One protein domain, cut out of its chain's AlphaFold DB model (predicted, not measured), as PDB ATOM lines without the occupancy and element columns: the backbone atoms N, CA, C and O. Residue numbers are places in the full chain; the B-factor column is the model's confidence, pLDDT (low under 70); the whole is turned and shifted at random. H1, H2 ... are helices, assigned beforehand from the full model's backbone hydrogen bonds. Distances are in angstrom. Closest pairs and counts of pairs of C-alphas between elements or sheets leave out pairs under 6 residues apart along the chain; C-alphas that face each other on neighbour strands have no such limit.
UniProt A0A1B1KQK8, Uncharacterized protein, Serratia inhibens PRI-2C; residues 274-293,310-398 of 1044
ATOM      1  N   VAL A 274     -57.316 -50.248  30.759       92.50
ATOM      2  CA  VAL A 274     -57.058 -48.808  30.585       92.50
ATOM      3  C   VAL A 274     -56.328 -48.184  31.782       92.50
ATOM      4  O   VAL A 274     -55.383 -47.422  31.594       92.50
ATOM      5  N   PHE A 275     -56.681 -48.561  33.016       95.00
ATOM      6  CA  PHE A 275     -56.031 -48.036  34.219       95.00
ATOM      7  C   PHE A 275     -54.617 -48.590  34.393       95.00
ATOM      8  O   PHE A 275     -53.703 -47.869  34.794       95.00
ATOM      9  N   GLN A 276     -54.421 -49.869  34.072       95.75
ATOM     10  CA  GLN A 276     -53.107 -50.508  34.101       95.75
ATOM     11  C   GLN A 276     -52.169 -49.871  33.065       95.75
ATOM     12  O   GLN A 276     -51.011 -49.566  33.360       95.75
ATOM     13  N   GLU A 277     -52.689 -49.593  31.873       96.50
ATOM     14  CA  GLU A 277     -51.965 -48.963  30.775       96.50
ATOM     15  C   GLU A 277     -51.617 -47.506  31.041       96.50
ATOM     16  O   GLU A 277     -50.509 -47.096  30.709       96.50
ATOM     17  N   THR A 278     -52.492 -46.729  31.686       97.31
ATOM     18  CA  THR A 278     -52.151 -45.368  32.126       97.31
ATOM     19  C   THR A 278     -50.953 -45.388  33.078       97.31
ATOM     20  O   THR A 278     -50.005 -44.618  32.902       97.31
ATOM     21  N   VAL A 279     -50.929 -46.310  34.048       97.50
ATOM     22  CA  VAL A 279     -49.782 -46.457  34.959       97.50
ATOM     23  C   VAL A 279     -48.529 -46.879  34.192       97.50
ATOM     24  O   VAL A 279     -47.469 -46.272  34.368       97.50
ATOM     25  N   ALA A 280     -48.627 -47.879  33.312       97.56
ATOM     26  CA  ALA A 280     -47.503 -48.308  32.484       97.56
ATOM     27  C   ALA A 280     -46.976 -47.169  31.594       97.56
ATOM     28  O   ALA A 280     -45.763 -46.987  31.496       97.56
ATOM     29  N   ALA A 281     -47.860 -46.346  31.025       97.62
ATOM     30  CA  ALA A 281     -47.508 -45.180  30.224       97.62
ATOM     31  C   ALA A 281     -46.745 -44.136  31.043       97.62
ATOM     32  O   ALA A 281     -45.733 -43.613  30.576       97.62
ATOM     33  N   PHE A 282     -47.149 -43.873  32.286       97.69
ATOM     34  CA  PHE A 282     -46.413 -42.975  33.177       97.69
ATOM     35  C   PHE A 282     -45.016 -43.510  33.502       97.69
ATOM     36  O   PHE A 282     -44.032 -42.770  33.404       97.69
ATOM     37  N   TYR A 283     -44.898 -44.797  33.834       97.50
ATOM     38  CA  TYR A 283     -43.598 -45.419  34.098       97.50
ATOM     39  C   TYR A 283     -42.690 -45.402  32.863       97.50
ATOM     40  O   TYR A 283     -41.517 -45.023  32.956       97.50
ATOM     41  N   PHE A 284     -43.239 -45.727  31.694       96.38
ATOM     42  CA  PHE A 284     -42.483 -45.757  30.453       96.38
ATOM     43  C   PHE A 284     -42.030 -44.361  30.023       96.38
ATOM     44  O   PHE A 284     -40.856 -44.161  29.687       96.38
ATOM     45  N   THR A 285     -42.935 -43.382  30.069       96.06
ATOM     46  CA  THR A 285     -42.737 -42.041  29.500       96.06
ATOM     47  C   THR A 285     -42.010 -41.087  30.437       96.06
ATOM     48  O   THR A 285     -41.139 -40.338  29.990       96.06
ATOM     49  N   ILE A 286     -42.305 -41.139  31.733       96.56
ATOM     50  CA  ILE A 286     -41.768 -40.185  32.709       96.56
ATOM     51  C   ILE A 286     -40.639 -40.838  33.503       96.56
ATOM     52  O   ILE A 286     -39.515 -40.338  33.486       96.56
ATOM     53  N   ALA A 287     -40.902 -41.997  34.118       95.62
ATOM     54  CA  ALA A 287     -39.906 -42.693  34.938       95.62
ATOM     55  C   ALA A 287     -38.846 -43.455  34.136       95.62
ATOM     56  O   ALA A 287     -37.883 -43.949  34.726       95.62
ATOM     57  N   LYS A 288     -39.011 -43.565  32.810       93.69
ATOM     58  CA  LYS A 288     -38.078 -44.236  31.888       93.69
ATOM     59  C   LYS A 288     -37.733 -45.660  32.359       93.69
ATOM     60  O   LYS A 288     -36.595 -46.107  32.239       93.69
ATOM     61  N   SER A 289     -38.715 -46.364  32.922       92.06
ATOM     62  CA  SER A 289     -38.561 -47.707  33.492       92.06
ATOM     63  C   SER A 289     -39.829 -48.542  33.299       92.06
ATOM     64  O   SER A 289     -40.865 -48.023  32.895       92.06
ATOM     65  N   GLY A 290     -39.743 -49.851  33.551       90.94
ATOM     66  CA  GLY A 290     -40.926 -50.710  33.626       90.94
ATOM     67  C   GLY A 290     -41.632 -50.582  34.977       90.94
ATOM     68  O   GLY A 290     -40.994 -50.295  35.991       90.94
ATOM     69  N   VAL A 291     -42.939 -50.835  34.995       93.94
ATOM     70  CA  VAL A 291     -43.746 -50.867  36.221       93.94
ATOM     71  C   VAL A 291     -43.598 -52.217  36.939       93.94
ATOM     72  O   VAL A 291     -43.603 -53.266  36.296       93.94
ATOM     73  N   THR A 292     -43.430 -52.203  38.265       93.88
ATOM     74  CA  THR A 292     -43.425 -53.424  39.093       93.88
ATOM     75  C   THR A 292     -44.847 -53.850  39.452       93.88
ATOM     76  O   THR A 292     -45.747 -53.014  39.480       93.88
ATOM     77  N   ALA A 293     -45.053 -55.124  39.794       93.31
ATOM     78  CA  ALA A 293     -46.362 -55.662  40.170       93.31
ATOM     79  C   ALA A 293     -47.036 -54.860  41.296       93.31
ATOM     80  O   ALA A 293     -48.172 -54.429  41.136       93.31
ATOM     81  N   ALA A 310     -54.088 -36.943  36.258       96.31
ATOM     82  CA  ALA A 310     -53.337 -35.762  36.691       96.31
ATOM     83  C   ALA A 310     -53.079 -35.742  38.211       96.31
ATOM     84  O   ALA A 310     -51.968 -35.433  38.650       96.31
ATOM     85  N   GLU A 311     -54.077 -36.102  39.024       93.44
ATOM     86  CA  GLU A 311     -53.913 -36.230  40.477       93.44
ATOM     87  C   GLU A 311     -52.940 -37.352  40.832       93.44
ATOM     88  O   GLU A 311     -52.073 -37.160  41.687       93.44
ATOM     89  N   LEU A 312     -53.021 -38.490  40.136       94.88
ATOM     90  CA  LEU A 312     -52.059 -39.572  40.308       94.88
ATOM     91  C   LEU A 312     -50.636 -39.097  39.972       94.88
ATOM     92  O   LEU A 312     -49.729 -39.303  40.776       94.88
ATOM     93  N   LEU A 313     -50.425 -38.400  38.848       96.00
ATOM     94  CA  LEU A 313     -49.111 -37.838  38.497       96.00
ATOM     95  C   LEU A 313     -48.572 -36.897  39.573       96.00
ATOM     96  O   LEU A 313     -47.382 -36.941  39.889       96.00
ATOM     97  N   LYS A 314     -49.437 -36.064  40.154       95.00
ATOM     98  CA  LYS A 314     -49.073 -35.166  41.254       95.00
ATOM     99  C   LYS A 314     -48.657 -35.928  42.514       95.00
ATOM    100  O   LYS A 314     -47.755 -35.487  43.219       95.00
ATOM    101  N   ILE A 315     -49.288 -37.063  42.808       92.31
ATOM    102  CA  ILE A 315     -48.880 -37.934  43.917       92.31
ATOM    103  C   ILE A 315     -47.517 -38.560  43.603       92.31
ATOM    104  O   ILE A 315     -46.582 -38.462  44.403       92.31
ATOM    105  N   MET A 316     -47.379 -39.145  42.413       93.81
ATOM    106  CA  MET A 316     -46.171 -39.842  41.975       93.81
ATOM    107  C   MET A 316     -44.957 -38.913  41.863       93.81
ATOM    108  O   MET A 316     -43.844 -39.352  42.161       93.81
ATOM    109  N   SER A 317     -45.142 -37.636  41.505       95.12
ATOM    110  CA  SER A 317     -44.060 -36.644  41.355       95.12
ATOM    111  C   SER A 317     -43.290 -36.352  42.644       95.12
ATOM    112  O   SER A 317     -42.184 -35.816  42.590       95.12
ATOM    113  N   SER A 318     -43.823 -36.774  43.796       91.50
ATOM    114  CA  SER A 318     -43.101 -36.765  45.076       91.50
ATOM    115  C   SER A 318     -41.894 -37.714  45.084       91.50
ATOM    116  O   SER A 318     -41.020 -37.602  45.942       91.50
ATOM    117  N   SER A 319     -41.835 -38.662  44.144       92.81
ATOM    118  CA  SER A 319     -40.726 -39.599  43.990       92.81
ATOM    119  C   SER A 319     -39.721 -39.132  42.922       92.81
ATOM    120  O   SER A 319     -40.133 -38.592  41.891       92.81
ATOM    121  N   PRO A 320     -38.402 -39.359  43.110       94.50
ATOM    122  CA  PRO A 320     -37.374 -38.853  42.194       94.50
ATOM    123  C   PRO A 320     -37.558 -39.283  40.736       94.50
ATOM    124  O   PRO A 320     -37.297 -38.503  39.826       94.50
ATOM    125  N   GLN A 321     -38.033 -40.504  40.496       94.19
ATOM    126  CA  GLN A 321     -38.227 -41.027  39.146       94.19
ATOM    127  C   GLN A 321     -39.351 -40.314  38.370       94.19
ATOM    128  O   GLN A 321     -39.356 -40.356  37.148       94.19
ATOM    129  N   PHE A 322     -40.267 -39.614  39.046       96.62
ATOM    130  CA  PHE A 322     -41.333 -38.830  38.412       96.62
ATOM    131  C   PHE A 322     -41.081 -37.316  38.479       96.62
ATOM    132  O   PHE A 322     -41.996 -36.525  38.251       96.62
ATOM    133  N   SER A 323     -39.842 -36.875  38.732       92.94
ATOM    134  CA  SER A 323     -39.511 -35.446  38.846       92.94
ATOM    135  C   SER A 323     -39.800 -34.636  37.573       92.94
ATOM    136  O   SER A 323     -39.979 -33.423  37.639       92.94
ATOM    137  N   ALA A 324     -39.861 -35.293  36.410       94.19
ATOM    138  CA  ALA A 324     -40.193 -34.675  35.126       94.19
ATOM    139  C   ALA A 324     -41.710 -34.531  34.871       94.19
ATOM    140  O   ALA A 324     -42.098 -34.027  33.822       94.19
ATOM    141  N   ALA A 325     -42.583 -34.925  35.810       95.69
ATOM    142  CA  ALA A 325     -44.037 -34.960  35.603       95.69
ATOM    143  C   ALA A 325     -44.671 -33.603  35.237       95.69
ATOM    144  O   ALA A 325     -45.711 -33.576  34.586       95.69
ATOM    145  N   THR A 326     -44.056 -32.472  35.609       96.69
ATOM    146  CA  THR A 326     -44.527 -31.128  35.216       96.69
ATOM    147  C   THR A 326     -43.843 -30.570  33.965       96.69
ATOM    148  O   THR A 326     -44.171 -29.460  33.541       96.69
ATOM    149  N   ASN A 327     -42.860 -31.277  33.397       96.19
ATOM    150  CA  ASN A 327     -42.116 -30.852  32.210       96.19
ATOM    151  C   ASN A 327     -42.785 -31.370  30.926       96.19
ATOM    152  O   ASN A 327     -42.197 -32.128  30.154       96.19
ATOM    153  N   TYR A 328     -44.034 -30.960  30.700       96.44
ATOM    154  CA  TYR A 328     -44.850 -31.435  29.578       96.44
ATOM    155  C   TYR A 328     -44.224 -31.144  28.197       96.44
ATOM    156  O   TYR A 328     -44.482 -31.873  27.244       96.44
ATOM    157  N   ALA A 329     -43.337 -30.145  28.086       96.00
ATOM    158  CA  ALA A 329     -42.585 -29.870  26.859       96.00
ATOM    159  C   ALA A 329     -41.522 -30.939  26.537       96.00
ATOM    160  O   ALA A 329     -41.403 -31.343  25.382       96.00
ATOM    161  N   GLU A 330     -40.783 -31.437  27.538       95.44
ATOM    162  CA  GLU A 330     -39.847 -32.562  27.353       95.44
ATOM    163  C   GLU A 330     -40.605 -33.848  26.999       95.44
ATOM    164  O   GLU A 330     -40.178 -34.598  26.121       95.44
ATOM    165  N   ILE A 331     -41.746 -34.087  27.653       96.88
ATOM    166  CA  ILE A 331     -42.588 -35.257  27.376       96.88
ATOM    167  C   ILE A 331     -43.128 -35.221  25.945       96.88
ATOM    168  O   ILE A 331     -43.017 -36.219  25.236       96.88
ATOM    169  N   TYR A 332     -43.628 -34.069  25.488       96.25
ATOM    170  CA  TYR A 332     -44.045 -33.890  24.098       96.25
ATOM    171  C   TYR A 332     -42.901 -34.189  23.124       96.25
ATOM    172  O   TYR A 332     -43.060 -35.009  22.223       96.25
ATOM    173  N   GLN A 333     -41.719 -33.603  23.349       95.38
ATOM    174  CA  GLN A 333     -40.558 -33.841  22.489       95.38
ATOM    175  C   GLN A 333     -40.169 -35.317  22.426       95.38
ATOM    176  O   GLN A 333     -39.781 -35.812  21.371       95.38
ATOM    177  N   ARG A 334     -40.293 -36.043  23.538       93.69
ATOM    178  CA  ARG A 334     -39.984 -37.470  23.582       93.69
ATOM    179  C   ARG A 334     -40.958 -38.318  22.764       93.69
ATOM    180  O   ARG A 334     -40.518 -39.276  22.136       93.69
ATOM    181  N   LEU A 335     -42.251 -38.006  22.822       95.38
ATOM    182  CA  LEU A 335     -43.293 -38.788  22.155       95.38
ATOM    183  C   LEU A 335     -43.377 -38.456  20.661       95.38
ATOM    184  O   LEU A 335     -43.366 -39.358  19.826       95.38
ATOM    185  N   TYR A 336     -43.391 -37.167  20.322       93.12
ATOM    186  CA  TYR A 336     -43.602 -36.688  18.954       93.12
ATOM    187  C   TYR A 336     -42.298 -36.449  18.177       93.12
ATOM    188  O   TYR A 336     -42.330 -36.347  16.956       93.12
ATOM    189  N   GLY A 337     -41.145 -36.370  18.851       91.75
ATOM    190  CA  GLY A 337     -39.848 -36.073  18.223       91.75
ATOM    191  C   GLY A 337     -39.625 -34.591  17.889       91.75
ATOM    192  O   GLY A 337     -38.564 -34.234  17.378       91.75
ATOM    193  N   GLU A 338     -40.590 -33.724  18.204       89.94
ATOM    194  CA  GLU A 338     -40.613 -32.301  17.849       89.94
ATOM    195  C   GLU A 338     -40.713 -31.417  19.097       89.94
ATOM    196  O   GLU A 338     -41.267 -31.809  20.119       89.94
ATOM    197  N   THR A 339     -40.168 -30.202  19.049       93.12
ATOM    198  CA  THR A 339     -40.240 -29.262  20.179       93.12
ATOM    199  C   THR A 339     -41.467 -28.367  20.076       93.12
ATOM    200  O   THR A 339     -41.665 -27.742  19.037       93.12
ATOM    201  N   LEU A 340     -42.210 -28.204  21.175       93.25
ATOM    202  CA  LEU A 340     -43.288 -27.214  21.256       93.25
ATOM    203  C   LEU A 340     -42.752 -25.791  21.071       93.25
ATOM    204  O   LEU A 340     -41.784 -25.386  21.724       93.25
ATOM    205  N   THR A 341     -43.442 -24.991  20.264       93.88
ATOM    206  CA  THR A 341     -43.264 -23.539  20.283       93.88
ATOM    207  C   THR A 341     -43.815 -22.940  21.581       93.88
ATOM    208  O   THR A 341     -44.641 -23.534  22.280       93.88
ATOM    209  N   THR A 342     -43.405 -21.711  21.908       93.38
ATOM    210  CA  THR A 342     -43.936 -20.980  23.073       93.38
ATOM    211  C   THR A 342     -45.462 -20.835  23.019       93.38
ATOM    212  O   THR A 342     -46.122 -20.939  24.052       93.38
ATOM    213  N   ALA A 343     -46.028 -20.622  21.826       93.31
ATOM    214  CA  ALA A 343     -47.468 -20.466  21.638       93.31
ATOM    215  C   ALA A 343     -48.223 -21.784  21.874       93.31
ATOM    216  O   ALA A 343     -49.210 -21.794  22.604       93.31
ATOM    217  N   GLU A 344     -47.732 -22.895  21.322       94.06
ATOM    218  CA  GLU A 344     -48.336 -24.220  21.517       94.06
ATOM    219  C   GLU A 344     -48.234 -24.670  22.974       94.06
ATOM    220  O   GLU A 344     -49.213 -25.136  23.550       94.06
ATOM    221  N   SER A 345     -47.079 -24.454  23.609       94.75
ATOM    222  CA  SER A 345     -46.882 -24.755  25.028       94.75
ATOM    223  C   SER A 345     -47.868 -23.995  25.923       94.75
ATOM    224  O   SER A 345     -48.445 -24.579  26.842       94.75
ATOM    225  N   GLN A 346     -48.117 -22.713  25.632       95.25
ATOM    226  CA  GLN A 346     -49.113 -21.916  26.349       95.25
ATOM    227  C   GLN A 346     -50.546 -22.383  26.052       95.25
ATOM    228  O   GLN A 346     -51.371 -22.420  26.964       95.25
ATOM    229  N   ALA A 347     -50.853 -22.755  24.806       95.06
ATOM    230  CA  ALA A 347     -52.173 -23.244  24.414       95.06
ATOM    231  C   ALA A 347     -52.523 -24.577  25.097       95.06
ATOM    232  O   ALA A 347     -53.627 -24.719  25.618       95.06
ATOM    233  N   ILE A 348     -51.574 -25.516  25.171       95.75
ATOM    234  CA  ILE A 348     -51.749 -26.786  25.893       95.75
ATOM    235  C   ILE A 348     -51.987 -26.518  27.381       95.75
ATOM    236  O   ILE A 348     -52.911 -27.078  27.965       95.75
ATOM    237  N   LEU A 349     -51.202 -25.624  27.992       96.00
ATOM    238  CA  LEU A 349     -51.370 -25.279  29.403       96.00
ATOM    239  C   LEU A 349     -52.736 -24.629  29.679       96.00
ATOM    240  O   LEU A 349     -53.355 -24.924  30.697       96.00
ATOM    241  N   LEU A 350     -53.244 -23.798  28.761       95.81
ATOM    242  CA  LEU A 350     -54.595 -23.236  28.844       95.81
ATOM    243  C   LEU A 350     -55.680 -24.314  28.694       95.81
ATOM    244  O   LEU A 350     -56.615 -24.330  29.495       95.81
ATOM    245  N   LYS A 351     -55.542 -25.238  27.729       94.19
ATOM    246  CA  LYS A 351     -56.443 -26.398  27.554       94.19
ATOM    247  C   LYS A 351     -56.466 -27.279  28.810       94.19
ATOM    248  O   LYS A 351     -57.508 -27.811  29.169       94.19
ATOM    249  N   ALA A 352     -55.343 -27.346  29.521       94.31
ATOM    250  CA  ALA A 352     -55.178 -28.031  30.797       94.31
ATOM    251  C   ALA A 352     -55.592 -27.202  32.034       94.31
ATOM    252  O   ALA A 352     -55.205 -27.537  33.152       94.31
ATOM    253  N   GLY A 353     -56.308 -26.082  31.881       94.69
ATOM    254  CA  GLY A 353     -56.756 -25.269  33.023       94.69
ATOM    255  C   GLY A 353     -55.618 -24.644  33.845       94.69
ATOM    256  O   GLY A 353     -55.793 -24.349  35.024       94.69
ATOM    257  N   ASN A 354     -54.452 -24.428  33.231       95.06
ATOM    258  CA  ASN A 354     -53.189 -24.029  33.860       95.06
ATOM    259  C   ASN A 354     -52.579 -25.056  34.834       95.06
ATOM    260  O   ASN A 354     -51.657 -24.714  35.581       95.06
ATOM    261  N   ASP A 355     -53.023 -26.315  34.802       96.75
ATOM    262  CA  ASP A 355     -52.401 -27.410  35.545       96.75
ATOM    263  C   ASP A 355     -51.367 -28.145  34.674       96.75
ATOM    264  O   ASP A 355     -51.676 -28.733  33.636       96.75
ATOM    265  N   LYS A 356     -50.103 -28.132  35.113       97.38
ATOM    266  CA  LYS A 356     -48.993 -28.781  34.399       97.38
ATOM    267  C   LYS A 356     -49.078 -30.310  34.402       97.38
ATOM    268  O   LYS A 356     -48.566 -30.926  33.474       97.38
ATOM    269  N   TYR A 357     -49.682 -30.925  35.418       97.69
ATOM    270  CA  TYR A 357     -49.868 -32.379  35.465       97.69
ATOM    271  C   TYR A 357     -50.956 -32.816  34.490       97.69
ATOM    272  O   TYR A 357     -50.776 -33.795  33.766       97.69
ATOM    273  N   LEU A 358     -52.044 -32.043  34.416       97.44
ATOM    274  CA  LEU A 358     -53.086 -32.261  33.419       97.44
ATOM    275  C   LEU A 358     -52.541 -32.053  32.001       97.44
ATOM    276  O   LEU A 358     -52.828 -32.865  31.130       97.44
ATOM    277  N   ALA A 359     -51.680 -31.051  31.783       97.75
ATOM    278  CA  ALA A 359     -50.995 -30.863  30.504       97.75
ATOM    279  C   ALA A 359     -50.162 -32.094  30.102       97.75
ATOM    280  O   ALA A 359     -50.250 -32.545  28.964       97.75
ATOM    281  N   THR A 360     -49.393 -32.677  31.030       97.94
ATOM    282  CA  THR A 360     -48.633 -33.913  30.772       97.94
ATOM    283  C   THR A 360     -49.544 -35.097  30.443       97.94
ATOM    284  O   THR A 360     -49.268 -35.805  29.477       97.94
ATOM    285  N   SER A 361     -50.624 -35.311  31.206       96.56
ATOM    286  CA  SER A 361     -51.573 -36.404  30.930       96.56
ATOM    287  C   SER A 361     -52.220 -36.248  29.558       96.56
ATOM    288  O   SER A 361     -52.176 -37.180  28.769       96.56
ATOM    289  N   LEU A 362     -52.713 -35.046  29.232       96.12
ATOM    290  CA  LEU A 362     -53.326 -34.739  27.937       96.12
ATOM    291  C   LEU A 362     -52.398 -35.062  26.760       96.12
ATOM    292  O   LEU A 362     -52.856 -35.570  25.744       96.12
ATOM    293  N   ILE A 363     -51.098 -34.775  26.890       97.19
ATOM    294  CA  ILE A 363     -50.102 -35.076  25.853       97.19
ATOM    295  C   ILE A 363     -49.907 -36.586  25.688       97.19
ATOM    296  O   ILE A 363     -49.834 -37.065  24.559       97.19
ATOM    297  N   ILE A 364     -49.812 -37.334  26.792       96.94
ATOM    298  CA  ILE A 364     -49.667 -38.795  26.747       96.94
ATOM    299  C   ILE A 364     -50.927 -39.421  26.142       96.94
ATOM    300  O   ILE A 364     -50.810 -40.221  25.219       96.94
ATOM    301  N   ASP A 365     -52.109 -39.032  26.614       94.00
ATOM    302  CA  ASP A 365     -53.386 -39.582  26.160       94.00
ATOM    303  C   ASP A 365     -53.624 -39.282  24.670       94.00
ATOM    304  O   ASP A 365     -53.950 -40.195  23.912       94.00
ATOM    305  N   ALA A 366     -53.358 -38.050  24.215       93.75
ATOM    306  CA  ALA A 366     -53.434 -37.698  22.796       93.75
ATOM    307  C   ALA A 366     -52.483 -38.552  21.944       93.75
ATOM    308  O   ALA A 366     -52.883 -39.091  20.914       93.75
ATOM    309  N   PHE A 367     -51.235 -38.738  22.387       94.88
ATOM    310  CA  PHE A 367     -50.258 -39.532  21.644       94.88
ATOM    311  C   PHE A 367     -50.681 -40.998  21.506       94.88
ATOM    312  O   PHE A 367     -50.584 -41.562  20.416       94.88
ATOM    313  N   ARG A 368     -51.181 -41.605  22.590       92.44
ATOM    314  CA  ARG A 368     -51.677 -42.993  22.601       92.44
ATOM    315  C   ARG A 368     -52.871 -43.200  21.669       92.44
ATOM    316  O   ARG A 368     -52.982 -44.253  21.043       92.44
ATOM    317  N   SER A 369     -53.716 -42.181  21.529       87.81
ATOM    318  CA  SER A 369     -54.836 -42.160  20.580       87.81
ATOM    319  C   SER A 369     -54.411 -41.876  19.133       87.81
ATOM    320  O   SER A 369     -55.250 -41.897  18.238       87.81
ATOM    321  N   GLY A 370     -53.125 -41.623  18.869       89.19
ATOM    322  CA  GLY A 370     -52.651 -41.249  17.537       89.19
ATOM    323  C   GLY A 370     -53.076 -39.840  17.125       89.19
ATOM    324  O   GLY A 370     -53.314 -39.582  15.947       89.19
ATOM    325  N   GLU A 371     -53.156 -38.924  18.084       91.00
ATOM    326  CA  GLU A 371     -53.573 -37.536  17.900       91.00
ATOM    327  C   GLU A 371     -52.497 -36.564  18.403       91.00
ATOM    328  O   GLU A 371     -51.545 -36.938  19.096       91.00
ATOM    329  N   TYR A 372     -52.640 -35.284  18.059       91.62
ATOM    330  CA  TYR A 372     -51.895 -34.195  18.688       91.62
ATOM    331  C   TYR A 372     -52.743 -33.567  19.807       91.62
ATOM    332  O   TYR A 372     -53.965 -33.518  19.697       91.62
ATOM    333  N   PRO A 373     -52.133 -33.026  20.878       91.62
ATOM    334  CA  PRO A 373     -52.876 -32.391  21.973       91.62
ATOM    335  C   PRO A 373     -53.630 -31.112  21.554       91.62
ATOM    336  O   PRO A 373     -54.502 -30.639  22.290       91.62
ATOM    337  N   LEU A 374     -53.293 -30.541  20.391       89.62
ATOM    338  CA  LEU A 374     -53.911 -29.363  19.787       89.62
ATOM    339  C   LEU A 374     -54.433 -29.701  18.381       89.62
ATOM    340  O   LEU A 374     -53.793 -30.442  17.639       89.62
ATOM    341  N   ASP A 375     -55.544 -29.078  17.991       82.81
ATOM    342  CA  ASP A 375     -56.260 -29.377  16.738       82.81
ATOM    343  C   ASP A 375     -55.652 -28.657  15.509       82.81
ATOM    344  O   ASP A 375     -56.272 -28.558  14.452       82.81
ATOM    345  N   ASN A 376     -54.448 -28.089  15.641       77.38
ATOM    346  CA  ASN A 376     -53.773 -27.272  14.623       77.38
ATOM    347  C   ASN A 376     -52.904 -28.082  13.640       77.38
ATOM    348  O   ASN A 376     -52.221 -27.484  12.807       77.38
ATOM    349  N   HIS A 377     -52.910 -29.413  13.732       78.94
ATOM    350  CA  HIS A 377     -52.158 -30.303  12.849       78.94
ATOM    351  C   HIS A 377     -53.073 -30.920  11.780       78.94
ATOM    352  O   HIS A 377     -54.079 -31.547  12.090       78.94
ATOM    353  N   ASN A 378     -52.694 -30.787  10.504       77.56
ATOM    354  CA  ASN A 378     -53.489 -31.284   9.368       77.56
ATOM    355  C   ASN A 378     -53.280 -32.781   9.075       77.56
ATOM    356  O   ASN A 378     -53.932 -33.335   8.190       77.56
ATOM    357  N   THR A 379     -52.337 -33.424   9.762       82.38
ATOM    358  CA  THR A 379     -51.990 -34.840   9.598       82.38
ATOM    359  C   THR A 379     -51.790 -35.487  10.966       82.38
ATOM    360  O   THR A 379     -51.245 -34.827  11.853       82.38
ATOM    361  N   PRO A 380     -52.172 -36.764  11.144       85.38
ATOM    362  CA  PRO A 380     -51.922 -37.482  12.390       85.38
ATOM    363  C   PRO A 380     -50.413 -37.695  12.631       85.38
ATOM    364  O   PRO A 380     -49.618 -37.591  11.689       85.38
ATOM    365  N   PRO A 381     -49.998 -38.019  13.870       87.50
ATOM    366  CA  PRO A 381     -48.630 -38.417  14.187       87.50
ATOM    367  C   PRO A 381     -48.198 -39.651  13.386       87.50
ATOM    368  O   PRO A 381     -49.024 -40.442  12.929       87.50
ATOM    369  N   SER A 382     -46.883 -39.853  13.254       88.50
ATOM    370  CA  SER A 382     -46.325 -41.033  12.576       88.50
ATOM    371  C   SER A 382     -46.892 -42.335  13.170       88.50
ATOM    372  O   SER A 382     -46.597 -42.635  14.334       88.50
ATOM    373  N   PRO A 383     -47.621 -43.165  12.389       87.56
ATOM    374  CA  PRO A 383     -48.230 -44.395  12.902       87.56
ATOM    375  C   PRO A 383     -47.205 -45.345  13.526       87.56
ATOM    376  O   PRO A 383     -47.464 -45.987  14.537       87.56
ATOM    377  N   SER A 384     -45.994 -45.388  12.965       89.62
ATOM    378  CA  SER A 384     -44.909 -46.232  13.475       89.62
ATOM    379  C   SER A 384     -44.485 -45.888  14.909       89.62
ATOM    380  O   SER A 384     -44.141 -46.794  15.666       89.62
ATOM    381  N   LEU A 385     -44.531 -44.610  15.308       91.12
ATOM    382  CA  LEU A 385     -44.179 -44.191  16.666       91.12
ATOM    383  C   LEU A 385     -45.234 -44.666  17.667       91.12
ATOM    384  O   LEU A 385     -44.879 -45.263  18.683       91.12
ATOM    385  N   VAL A 386     -46.512 -44.474  17.340       91.81
ATOM    386  CA  VAL A 386     -47.635 -44.863  18.203       91.81
ATOM    387  C   VAL A 386     -47.720 -46.388  18.331       91.81
ATOM    388  O   VAL A 386     -47.788 -46.909  19.441       91.81
ATOM    389  N   LEU A 387     -47.595 -47.128  17.221       91.75
ATOM    390  CA  LEU A 387     -47.572 -48.599  17.223       91.75
ATOM    391  C   LEU A 387     -46.419 -49.160  18.066       91.75
ATOM    392  O   LEU A 387     -46.586 -50.142  18.790       91.75
ATOM    393  N   ASN A 388     -45.229 -48.555  17.976       92.56
ATOM    394  CA  ASN A 388     -44.096 -48.950  18.808       92.56
ATOM    395  C   ASN A 388     -44.375 -48.666  20.285       92.56
ATOM    396  O   ASN A 388     -44.088 -49.519  21.117       92.56
ATOM    397  N   TYR A 389     -44.945 -47.505  20.601       94.94
ATOM    398  CA  TYR A 389     -45.260 -47.114  21.969       94.94
ATOM    399  C   TYR A 389     -46.281 -48.054  22.619       94.94
ATOM    400  O   TYR A 389     -45.979 -48.645  23.653       94.94
ATOM    401  N   GLU A 390     -47.436 -48.274  21.987       94.62
ATOM    402  CA  GLU A 390     -48.473 -49.182  22.498       94.62
ATOM    403  C   GLU A 390     -47.964 -50.628  22.608       94.62
ATOM    404  O   GLU A 390     -48.286 -51.338  23.564       94.62
ATOM    405  N   ARG A 391     -47.078 -51.061  21.696       92.94
ATOM    406  CA  ARG A 391     -46.398 -52.355  21.834       92.94
ATOM    407  C   ARG A 391     -45.571 -52.417  23.117       92.94
ATOM    408  O   ARG A 391     -45.654 -53.426  23.814       92.94
ATOM    409  N   GLU A 392     -44.759 -51.399  23.407       94.25
ATOM    410  CA  GLU A 392     -43.942 -51.378  24.626       94.25
ATOM    411  C   GLU A 392     -44.815 -51.372  25.887       94.25
ATOM    412  O   GLU A 392     -44.480 -52.070  26.842       94.25
ATOM    413  N   ILE A 393     -45.964 -50.682  25.875       96.00
ATOM    414  CA  ILE A 393     -46.946 -50.752  26.969       96.00
ATOM    415  C   ILE A 393     -47.416 -52.196  27.188       96.00
ATOM    416  O   ILE A 393     -47.296 -52.708  28.303       96.00
ATOM    417  N   GLY A 394     -47.857 -52.891  26.135       94.31
ATOM    418  CA  GLY A 394     -48.285 -54.291  26.251       94.31
ATOM    419  C   GLY A 394     -47.165 -55.236  26.717       94.31
ATOM    420  O   GLY A 394     -47.393 -56.108  27.556       94.31
ATOM    421  N   LEU A 395     -45.921 -55.029  26.261       92.81
ATOM    422  CA  LEU A 395     -44.753 -55.795  26.723       92.81
ATOM    423  C   LEU A 395     -44.422 -55.532  28.201       92.81
ATOM    424  O   LEU A 395     -44.027 -56.447  28.935       92.81
ATOM    425  N   MET A 396     -44.568 -54.287  28.661       93.44
ATOM    426  CA  MET A 396     -44.387 -53.930  30.067       93.44
ATOM    427  C   MET A 396     -45.434 -54.585  30.957       93.44
ATOM    428  O   MET A 396     -45.075 -55.072  32.028       93.44
ATOM    429  N   LEU A 397     -46.679 -54.644  30.488       94.50
ATOM    430  CA  LEU A 397     -47.795 -55.285  31.180       94.50
ATOM    431  C   LEU A 397     -47.811 -56.812  31.041       94.50
ATOM    432  O   LEU A 397     -48.644 -57.471  31.654       94.50
ATOM    433  N   ASN A 398     -46.854 -57.387  30.301       90.81
ATOM    434  CA  ASN A 398     -46.763 -58.827  30.060       90.81
ATOM    435  C   ASN A 398     -48.073 -59.390  29.473       90.81
ATOM    436  O   ASN A 398     -48.525 -60.467  29.864       90.81
TER     437      ASN A 398
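AT A GLANCE: This is residues 274 to 293 and 310 to 398 of the 1044 residues of an uncharacterized protein of Serratia inhibens PRI-2C (UniProt A0A1B1KQK8). The longest helix, H6, lies across one end of a core pair, H5 and H3, which run side by side the same way. H2 and H4 each meet H5 near its other end, within its residues 356 to 361, about perpendicular to it, and H1 packs on residues 393 to 396 of H6 and comes close to H2, H3 and H5. The printed part has 109 residues with six named helices, H1 to H6 in chain order, and no named strand; the class is all helix, and the helix packing is mostly crossed. The whole is compact, with a radius of gyration of the C-alphas of 13.3 A and spans of 39 by 32 by 20 A.

IN THESE COORDINATES: Find C-alpha 383 at (-48.230, -44.395, 12.902); from there H6 runs through residues 383 to 396 over 20.0 A. Look next at H5, residues 356 to 368, which covers 18.7 A from C-alpha 356 at (-48.993, -28.781, 34.399). H3 holds residues 328 to 336, 11.9 A, and H4 residues 342 to 351, 14.3 A. H2 takes residues 310 to 316, 9.8 A. H1, residues 274 to 285, spans 15.9 A from C-alpha 274 at (-57.058, -48.808, 30.585).

HOW THE PARTS SIT: Start at H5, the hub, which touches four other helices. H3 touches it at a shallow tilt of 8 degrees, the same way; their closest C-alphas, of Tyr 328 and Thr 360, are 4.7 A apart. H2 touches residues 357 to 361 of H5, about perpendicular at 74 degrees, closest at the C-alphas of Ala 310 and Leu 358, 4.8 A. H4 touches residues 356 to 359 of H5 at 85 degrees, about perpendicular, with the C-alphas of Leu 349 and Ala 359 closest at 5.7 A. At residues 367 to 368 H5 touches residues 386 to 390 of H6, about perpendicular at 75 degrees; the closest C-alphas are those of Arg 368 and Val 386, 6.3 A. H1 touches residues 393 to 396 of H6 at 75 degrees, about perpendicular, with the C-alphas of Ala 280 and Ile 393 closest at 6.1 A. H1 and H5 are close but not clearly touching, while H4 and H6 are apart. In H1 to H6 every O i to N i+4 pair is within hydrogen-bond range.

THE WHOLE: The C-alphas of Ala 293 and Asn 378 are the two farthest apart, 39.9 A. Residues 294 to 309 are not printed, and C-alphas 293 and 310 are 21.4 A apart across this cut. The links H2 to H3 and H5 to H6 are long. Mean pLDDT of the printed part is 93.5, and no printed residue is under 70.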